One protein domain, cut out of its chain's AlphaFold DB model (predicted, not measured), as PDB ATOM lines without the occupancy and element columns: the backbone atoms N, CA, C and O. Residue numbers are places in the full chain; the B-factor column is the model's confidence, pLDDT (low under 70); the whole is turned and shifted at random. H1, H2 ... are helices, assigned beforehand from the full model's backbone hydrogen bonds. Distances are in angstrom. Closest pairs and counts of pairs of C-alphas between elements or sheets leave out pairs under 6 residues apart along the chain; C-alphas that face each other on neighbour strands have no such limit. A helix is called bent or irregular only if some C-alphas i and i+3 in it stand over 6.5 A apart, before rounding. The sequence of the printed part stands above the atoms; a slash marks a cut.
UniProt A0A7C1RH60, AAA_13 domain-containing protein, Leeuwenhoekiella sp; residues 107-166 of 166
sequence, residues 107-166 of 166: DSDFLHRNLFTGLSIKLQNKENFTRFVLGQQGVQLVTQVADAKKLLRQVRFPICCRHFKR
ATOM      1  N   ASP A 107     -40.984  47.563  16.365       85.50
ATOM      2  CA  ASP A 107     -40.970  48.787  17.164       85.50
ATOM      3  C   ASP A 107     -39.826  48.794  18.187       85.50
ATOM      4  O   ASP A 107     -39.042  47.849  18.280       85.50
ATOM      5  N   SER A 108     -39.703  49.870  18.967       82.06
ATOM      6  CA  SER A 108     -38.663  49.963  19.997       82.06
ATOM      7  C   SER A 108     -38.731  48.801  20.991       82.06
ATOM      8  O   SER A 108     -37.690  48.266  21.369       82.06
ATOM      9  N   ASP A 109     -39.931  48.351  21.364       79.94
ATOM     10  CA  ASP A 109     -40.118  47.229  22.287       79.94
ATOM     11  C   ASP A 109     -39.652  45.904  21.678       79.94
ATOM     12  O   ASP A 109     -39.084  45.060  22.379       79.94
ATOM     13  N   PHE A 110     -39.846  45.701  20.373       81.50
ATOM     14  CA  PHE A 110     -39.257  44.586  19.640       81.50
ATOM     15  C   PHE A 110     -37.728  44.646  19.691       81.50
ATOM     16  O   PHE A 110     -37.098  43.632  20.002       81.50
ATOM     17  N   LEU A 111     -37.127  45.815  19.441       80.38
ATOM     18  CA  LEU A 111     -35.670  45.980  19.492       80.38
ATOM     19  C   LEU A 111     -35.134  45.702  20.901       80.38
ATOM     20  O   LEU A 111     -34.166  44.964  21.049       80.38
ATOM     21  N   HIS A 112     -35.784  46.214  21.947       76.56
ATOM     22  CA  HIS A 112     -35.370  45.985  23.334       76.56
ATOM     23  C   HIS A 112     -35.466  44.514  23.763       76.56
ATOM     24  O   HIS A 112     -34.620  44.043  24.528       76.56
ATOM     25  N   ARG A 113     -36.485  43.788  23.284       72.75
ATOM     26  CA  ARG A 113     -36.714  42.373  23.628       72.75
ATOM     27  C   ARG A 113     -35.850  41.398  22.835       72.75
ATOM     28  O   ARG A 113     -35.541  40.322  23.349       72.75
ATOM     29  N   ASN A 114     -35.507  41.741  21.593       70.06
ATOM     30  CA  ASN A 114     -34.892  40.806  20.648       70.06
ATOM     31  C   ASN A 114     -33.481  41.203  20.213       70.06
ATOM     32  O   ASN A 114     -32.755  40.339  19.739       70.06
ATOM     33  N   LEU A 115     -33.064  42.463  20.349       70.00
ATOM     34  CA  LEU A 115     -31.730  42.909  19.947       70.00
ATOM     35  C   LEU A 115     -30.865  43.282  21.152       70.00
ATOM     36  O   LEU A 115     -31.335  43.628  22.237       70.00
ATOM     37  N   PHE A 116     -29.553  43.207  20.943       65.81
ATOM     38  CA  PHE A 116     -28.560  43.617  21.923       65.81
ATOM     39  C   PHE A 116     -28.445  45.143  21.914       65.81
ATOM     40  O   PHE A 116     -27.696  45.715  21.124       65.81
ATOM     41  N   THR A 117     -29.181  45.827  22.786       58.69
ATOM     42  CA  THR A 117     -28.869  47.225  23.089       58.69
ATOM     43  C   THR A 117     -27.657  47.228  24.023       58.69
ATOM     44  O   THR A 117     -27.656  46.546  25.047       58.69
ATOM     45  N   GLY A 118     -26.590  47.950  23.665       55.09
ATOM     46  CA  GLY A 118     -25.265  47.887  24.314       55.09
ATOM     47  C   GLY A 118     -25.193  48.259  25.807       55.09
ATOM     48  O   GLY A 118     -24.100  48.385  26.340       55.09
ATOM     49  N   LEU A 119     -26.332  48.437  26.482       58.56
ATOM     50  CA  LEU A 119     -26.448  48.849  27.882       58.56
ATOM     51  C   LEU A 119     -26.741  47.685  28.844       58.56
ATOM     52  O   LEU A 119     -26.380  47.773  30.012       58.56
ATOM     53  N   SER A 120     -27.357  46.581  28.396       58.22
ATOM     54  CA  SER A 120     -27.448  45.350  29.203       58.22
ATOM     55  C   SER A 120     -27.834  44.143  28.347       58.22
ATOM     56  O   SER A 120     -28.898  44.118  27.730       58.22
ATOM     57  N   ILE A 121     -26.981  43.116  28.321       61.22
ATOM     58  CA  ILE A 121     -27.262  41.852  27.632       61.22
ATOM     59  C   ILE A 121     -27.871  40.886  28.649       61.22
ATOM     60  O   ILE A 121     -27.181  40.396  29.542       61.22
ATOM     61  N   LYS A 122     -29.170  40.605  28.517       70.69
ATOM     62  CA  LYS A 122     -29.859  39.580  29.314       70.69
ATOM     63  C   LYS A 122     -29.889  38.253  28.558       70.69
ATOM     64  O   LYS A 122     -29.992  38.238  27.333       70.69
ATOM     65  N   LEU A 123     -29.872  37.136  29.289       73.12
ATOM     66  CA  LEU A 123     -30.006  35.793  28.709       73.12
ATOM     67  C   LEU A 123     -31.280  35.664  27.855       73.12
ATOM     68  O   LEU A 123     -31.228  35.134  26.748       73.12
ATOM     69  N   GLN A 124     -32.383  36.253  28.323       72.06
ATOM     70  CA  GLN A 124     -33.662  36.291  27.609       72.06
ATOM     71  C   GLN A 124     -33.551  36.927  26.215       72.06
ATOM     72  O   GLN A 124     -34.154  36.430  25.271       72.06
ATOM     73  N   ASN A 125     -32.732  37.971  26.046       70.44
ATOM     74  CA  ASN A 125     -32.554  38.618  24.743       70.44
ATOM     75  C   ASN A 125     -31.868  37.670  23.751       70.44
ATOM     76  O   ASN A 125     -32.262  37.604  22.590       70.44
ATOM     77  N   LYS A 126     -30.878  36.888  24.208       73.31
ATOM     78  CA  LYS A 126     -30.185  35.892  23.374       73.31
ATOM     79  C   LYS A 126     -31.132  34.770  22.942       73.31
ATOM     80  O   LYS A 126     -31.093  34.347  21.786       73.31
ATOM     81  N   GLU A 127     -31.981  34.302  23.853       78.19
ATOM     82  CA  GLU A 127     -32.993  33.285  23.554       78.19
ATOM     83  C   GLU A 127     -34.027  33.802  22.552       78.19
ATOM     84  O   GLU A 127     -34.284  33.142  21.546       78.19
ATOM     85  N   ASN A 128     -34.565  35.002  22.781       78.38
ATOM     86  CA  ASN A 128     -35.554  35.623  21.904       78.38
ATOM     87  C   ASN A 128     -34.989  35.891  20.505       78.38
ATOM     88  O   ASN A 128     -35.622  35.525  19.518       78.38
ATOM     89  N   PHE A 129     -33.769  36.429  20.411       77.31
ATOM     90  CA  PHE A 129     -33.090  36.633  19.131       77.31
ATOM     91  C   PHE A 129     -32.911  35.321  18.365       77.31
ATOM     92  O   PHE A 129     -33.222  35.233  17.181       77.31
ATOM     93  N   THR A 130     -32.450  34.272  19.052       76.25
ATOM     94  CA  THR A 130     -32.246  32.959  18.431       76.25
ATOM     95  C   THR A 130     -33.573  32.383  17.934       76.25
ATOM     96  O   THR A 130     -33.649  31.897  16.809       76.25
ATOM     97  N   ARG A 131     -34.643  32.482  18.735       78.12
ATOM     98  CA  ARG A 131     -35.994  32.059  18.332       78.12
ATOM     99  C   ARG A 131     -36.504  32.846  17.128       78.12
ATOM    100  O   ARG A 131     -37.097  32.254  16.235       78.12
ATOM    101  N   PHE A 132     -36.245  34.149  17.086       78.69
ATOM    102  CA  PHE A 132     -36.600  34.994  15.952       78.69
ATOM    103  C   PHE A 132     -35.880  34.553  14.669       78.69
ATOM    104  O   PHE A 132     -36.541  34.342  13.656       78.69
ATOM    105  N   VAL A 133     -34.561  34.333  14.722       80.25
ATOM    106  CA  VAL A 133     -33.758  33.879  13.567       80.25
ATOM    107  C   VAL A 133     -34.208  32.509  13.053       80.25
ATOM    108  O   VAL A 133     -34.227  32.278  11.849       80.25
ATOM    109  N   LEU A 134     -34.587  31.599  13.954       79.44
ATOM    110  CA  LEU A 134     -35.064  30.262  13.591       79.44
ATOM    111  C   LEU A 134     -36.473  30.262  12.971       79.44
ATOM    112  O   LEU A 134     -36.842  29.297  12.298       79.44
ATOM    113  N   GLY A 135     -37.266  31.310  13.208       78.56
ATOM    114  CA  GLY A 135     -38.663  31.382  12.790       78.56
ATOM    115  C   GLY A 135     -39.568  30.367  13.503       78.56
ATOM    116  O   GLY A 135     -39.122  29.496  14.250       78.56
ATOM    117  N   GLN A 136     -40.879  30.462  13.272       77.06
ATOM    118  CA  GLN A 136     -41.882  29.647  13.974       77.06
ATOM    119  C   GLN A 136     -41.646  28.137  13.810       77.06
ATOM    120  O   GLN A 136     -41.668  27.400  14.795       77.06
ATOM    121  N   GLN A 137     -41.350  27.685  12.587       77.06
ATOM    122  CA  GLN A 137     -41.062  26.277  12.294       77.06
ATOM    123  C   GLN A 137     -39.781  25.797  12.991       77.06
ATOM    124  O   GLN A 137     -39.767  24.725  13.596       77.06
ATOM    125  N   GLY A 138     -38.712  26.601  12.972       74.56
ATOM    126  CA  GLY A 138     -37.458  26.257  13.642       74.56
ATOM    127  C   GLY A 138     -37.608  26.192  15.161       74.56
ATOM    128  O   GLY A 138     -37.089  25.271  15.791       74.56
ATOM    129  N   VAL A 139     -38.382  27.103  15.761       80.62
ATOM    130  CA  VAL A 139     -38.696  27.071  17.199       80.62
ATOM    131  C   VAL A 139     -39.484  25.813  17.571       80.62
ATOM    132  O   VAL A 139     -39.165  25.177  18.580       80.62
ATOM    133  N   GLN A 140     -40.464  25.412  16.756       82.38
ATOM    134  CA  GLN A 140     -41.222  24.174  16.974       82.38
ATOM    135  C   GLN A 140     -40.306  22.947  16.941       82.38
ATOM    136  O   GLN A 140     -40.342  22.137  17.867       82.38
ATOM    137  N   LEU A 141     -39.430  22.848  15.939       81.62
ATOM    138  CA  LEU A 141     -38.468  21.749  15.819       81.62
ATOM    139  C   LEU A 141     -37.499  21.696  17.005       81.62
ATOM    140  O   LEU A 141     -37.274  20.628  17.573       81.62
ATOM    141  N   VAL A 142     -36.955  22.840  17.431       81.81
ATOM    142  CA  VAL A 142     -36.075  22.910  18.610       81.81
ATOM    143  C   VAL A 142     -36.801  22.437  19.869       81.81
ATOM    144  O   VAL A 142     -36.219  21.695  20.663       81.81
ATOM    145  N   THR A 143     -38.069  22.818  20.035       84.81
ATOM    146  CA  THR A 143     -38.897  22.387  21.172       84.81
ATOM    147  C   THR A 143     -39.126  20.876  21.138       84.81
ATOM    148  O   THR A 143     -38.841  20.197  22.122       84.81
ATOM    149  N   GLN A 144     -39.497  20.320  19.979       87.81
ATOM    150  CA  GLN A 144     -39.675  18.873  19.800       87.81
ATOM    151  C   GLN A 144     -38.390  18.087  20.095       87.81
ATOM    152  O   GLN A 144     -38.427  17.059  20.772       87.81
ATOM    153  N   VAL A 145     -37.232  18.575  19.638       86.69
ATOM    154  CA  VAL A 145     -35.930  17.950  19.922       86.69
ATOM    155  C   VAL A 145     -35.596  18.016  21.413       86.69
ATOM    156  O   VAL A 145     -35.048  17.054  21.963       86.69
ATOM    157  N   ALA A 146     -35.902  19.127  22.085       87.25
ATOM    158  CA  ALA A 146     -35.690  19.272  23.522       87.25
ATOM    159  C   ALA A 146     -36.565  18.294  24.325       87.25
ATOM    160  O   ALA A 146     -36.052  17.612  25.221       87.25
ATOM    161  N   ASP A 147     -37.838  18.161  23.957       88.81
ATOM    162  CA  ASP A 147     -38.778  17.229  24.580       88.81
ATOM    163  C   ASP A 147     -38.367  15.771  24.347       88.81
ATOM    164  O   ASP A 147     -38.270  14.992  25.300       88.81
ATOM    165  N   ALA A 148     -37.992  15.411  23.115       84.81
ATOM    166  CA  ALA A 148     -37.478  14.080  22.794       84.81
ATOM    167  C   ALA A 148     -36.209  13.741  23.599       84.81
ATOM    168  O   ALA A 148     -36.083  12.643  24.145       84.81
ATOM    169  N   LYS A 149     -35.280  14.697  23.760       85.88
ATOM    170  CA  LYS A 149     -34.089  14.522  24.614       85.88
ATOM    171  C   LYS A 149     -34.449  14.340  26.089       85.88
ATOM    172  O   LYS A 149     -33.789  13.559  26.779       85.88
ATOM    173  N   LYS A 150     -35.466  15.046  26.592       87.38
ATOM    174  CA  LYS A 150     -35.950  14.906  27.975       87.38
ATOM    175  C   LYS A 150     -36.537  13.513  28.214       87.38
ATOM    176  O   LYS A 150     -36.178  12.880  29.207       87.38
ATOM    177  N   LEU A 151     -37.343  13.011  27.278       85.19
ATOM    178  CA  LEU A 151     -37.886  11.649  27.311       85.19
ATOM    179  C   LEU A 151     -36.767  10.596  27.285       85.19
ATOM    180  O   LEU A 151     -36.736   9.712  28.139       85.19
ATOM    181  N   LEU A 152     -35.778  10.737  26.395       83.44
ATOM    182  CA  LEU A 152     -34.622   9.831  26.344       83.44
ATOM    183  C   LEU A 152     -33.824   9.809  27.654       83.44
ATOM    184  O   LEU A 152     -33.363   8.749  28.077       83.44
ATOM    185  N   ARG A 153     -33.667  10.957  28.326       76.94
ATOM    186  CA  ARG A 153     -33.033  11.002  29.654       76.94
ATOM    187  C   ARG A 153     -33.837  10.196  30.672       76.94
ATOM    188  O   ARG A 153     -33.249   9.372  31.363       76.94
ATOM    189  N   GLN A 154     -35.158  10.369  30.728       75.38
ATOM    190  CA  GLN A 154     -36.027   9.637  31.661       75.38
ATOM    191  C   GLN A 154     -36.003   8.116  31.438       75.38
ATOM    192  O   GLN A 154     -36.015   7.367  32.409       75.38
ATOM    193  N   VAL A 155     -35.884   7.660  30.188       75.38
ATOM    194  CA  VAL A 155     -35.775   6.229  29.837       75.38
ATOM    195  C   VAL A 155     -34.378   5.653  30.115       75.38
ATOM    196  O   VAL A 155     -34.239   4.448  30.304       75.38
ATOM    197  N   ARG A 156     -33.329   6.485  30.184       60.97
ATOM    198  CA  ARG A 156     -31.941   6.043  30.433       60.97
ATOM    199  C   ARG A 156     -31.610   5.880  31.927       60.97
ATOM    200  O   ARG A 156     -30.766   5.056  32.273       60.97
ATOM    201  N   PHE A 157     -32.289   6.606  32.818       55.25
ATOM    202  CA  PHE A 157     -32.098   6.513  34.276       55.25
ATOM    203  C   PHE A 157     -32.593   5.229  34.994       55.25
ATOM    204  O   PHE A 157     -32.027   4.933  36.046       55.25
ATOM    205  N   PRO A 158     -33.537   4.396  34.499       54.28
ATOM    206  CA  PRO A 158     -33.913   3.150  35.176       54.28
ATOM    207  C   PRO A 158     -32.851   2.045  35.050       54.28
ATOM    208  O   PRO A 158     -32.896   1.063  35.789       54.28
ATOM    209  N   ILE A 159     -31.909   2.173  34.108       53.50
ATOM    210  CA  ILE A 159     -31.005   1.080  33.719       53.50
ATOM    211  C   ILE A 159     -29.706   1.098  34.546       53.50
ATOM    212  O   ILE A 159     -29.122   0.048  34.802       53.50
ATOM    213  N   CYS A 160     -29.278   2.261  35.050       50.31
ATOM    214  CA  CYS A 160     -27.974   2.385  35.712       50.31
ATOM    215  C   CYS A 160     -27.960   1.949  37.194       50.31
ATOM    216  O   CYS A 160     -26.896   1.640  37.721       50.31
ATOM    217  N   CYS A 161     -29.115   1.854  37.865       51.69
ATOM    218  CA  CYS A 161     -29.180   1.473  39.286       51.69
ATOM    219  C   CYS A 161     -29.351  -0.037  39.546       51.69
ATOM    220  O   CYS A 161     -29.446  -0.440  40.702       51.69
ATOM    221  N   ARG A 162     -29.389  -0.900  38.518       49.38
ATOM    222  CA  ARG A 162     -29.602  -2.356  38.696       49.38
ATOM    223  C   ARG A 162     -28.331  -3.217  38.730       49.38
ATOM    224  O   ARG A 162     -28.461  -4.434  38.781       49.38
ATOM    225  N   HIS A 163     -27.125  -2.643  38.704       50.53
ATOM    226  CA  HIS A 163     -25.882  -3.437  38.609       50.53
ATOM    227  C   HIS A 163     -24.854  -3.237  39.731       50.53
ATOM    228  O   HIS A 163     -23.755  -3.772  39.641       50.53
ATOM    229  N   PHE A 164     -25.205  -2.552  40.822       46.59
ATOM    230  CA  PHE A 164     -24.321  -2.397  41.985       46.59
ATOM    231  C   PHE A 164     -24.955  -2.992  43.253       46.59
ATOM    232  O   PHE A 164     -25.283  -2.296  44.208       46.59
ATOM    233  N   LYS A 165     -25.189  -4.308  43.231       46.06
ATOM    234  CA  LYS A 165     -25.321  -5.140  44.436       46.06
ATOM    235  C   LYS A 165     -24.654  -6.488  44.170       46.06
ATOM    236  O   LYS A 165     -25.298  -7.423  43.698       46.06
ATOM    237  N   ARG A 166     -23.360  -6.552  44.459       42.34
ATOM    238  CA  ARG A 166     -22.671  -7.742  44.954       42.34
ATOM    239  C   ARG A 166     -21.746  -7.292  46.067       42.34
ATOM    240  O   ARG A 166     -21.157  -6.203  45.892       42.34
TER     241      ARG A 166
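Overview. This is residues 107 to 166 of the 166 residues of the protein "AAA_13 domain-containing protein" of Leeuwenhoekiella sp (UniProt A0A7C1RH60). One long helix, H2, is bent into a V; its shorter arm, H2a, packs with the small helix H1 at one end of the model, the two about perpendicular, while the longer arm, H2b, leads away and residues 143 to 166, of which 143 to 156 belong to H2, stick out free. The arm and tail make the length: the C-alphas span 64 by 27 by 12 A. The printed part has 60 residues with two named helices, H1 then H2, and no named strand; the class is all helix. The whole is extended, with a radius of gyration of the C-alphas of 19.1 A.

Along the chain. Look first at H2, residues 123 to 156, assigned as one helix by its hydrogen bonds but bent: C-alphas 133 and 136 are 9.2 A apart. Find C-alpha 123 at (-30.006, 35.793, 28.709); from there H2a runs 15.7 A to residue 133. H2b begins at C-alpha 136, at (-41.882, 29.647, 13.974), and runs 30.4 A to C-alpha 156, at (-31.941, 6.043, 30.433). Earlier in the chain, H1 takes residues 108 to 114, 9.9 A long.

Arrangement. H2a and H2b are close but not clearly touching, with the closest C-alphas, those of Arg 131 and Val 139, 5.8 A apart. They run opposite ways at a steep tilt of 60 degrees. At Asn 114 and Phe 129 you find the closest C-alphas of H1 and H2a, 4.8 A apart; these two touch and stand about perpendicular, at 86 degrees. H1 and H2b are apart. In H1, H2a and H2b every O i to N i+4 pair is within hydrogen-bond range.

Size, cuts and confidence. The C-alphas farthest apart are those of Asp 107 and Arg 166, the chain's last residue, at 65.6 A. The printed part has no cut, and the link from H1 to H2, 8 residues, is short. Look in the B-factor column for pLDDT under 70 at residues 116 to 121 and 156 to 166; the mean of the printed part is 72.1.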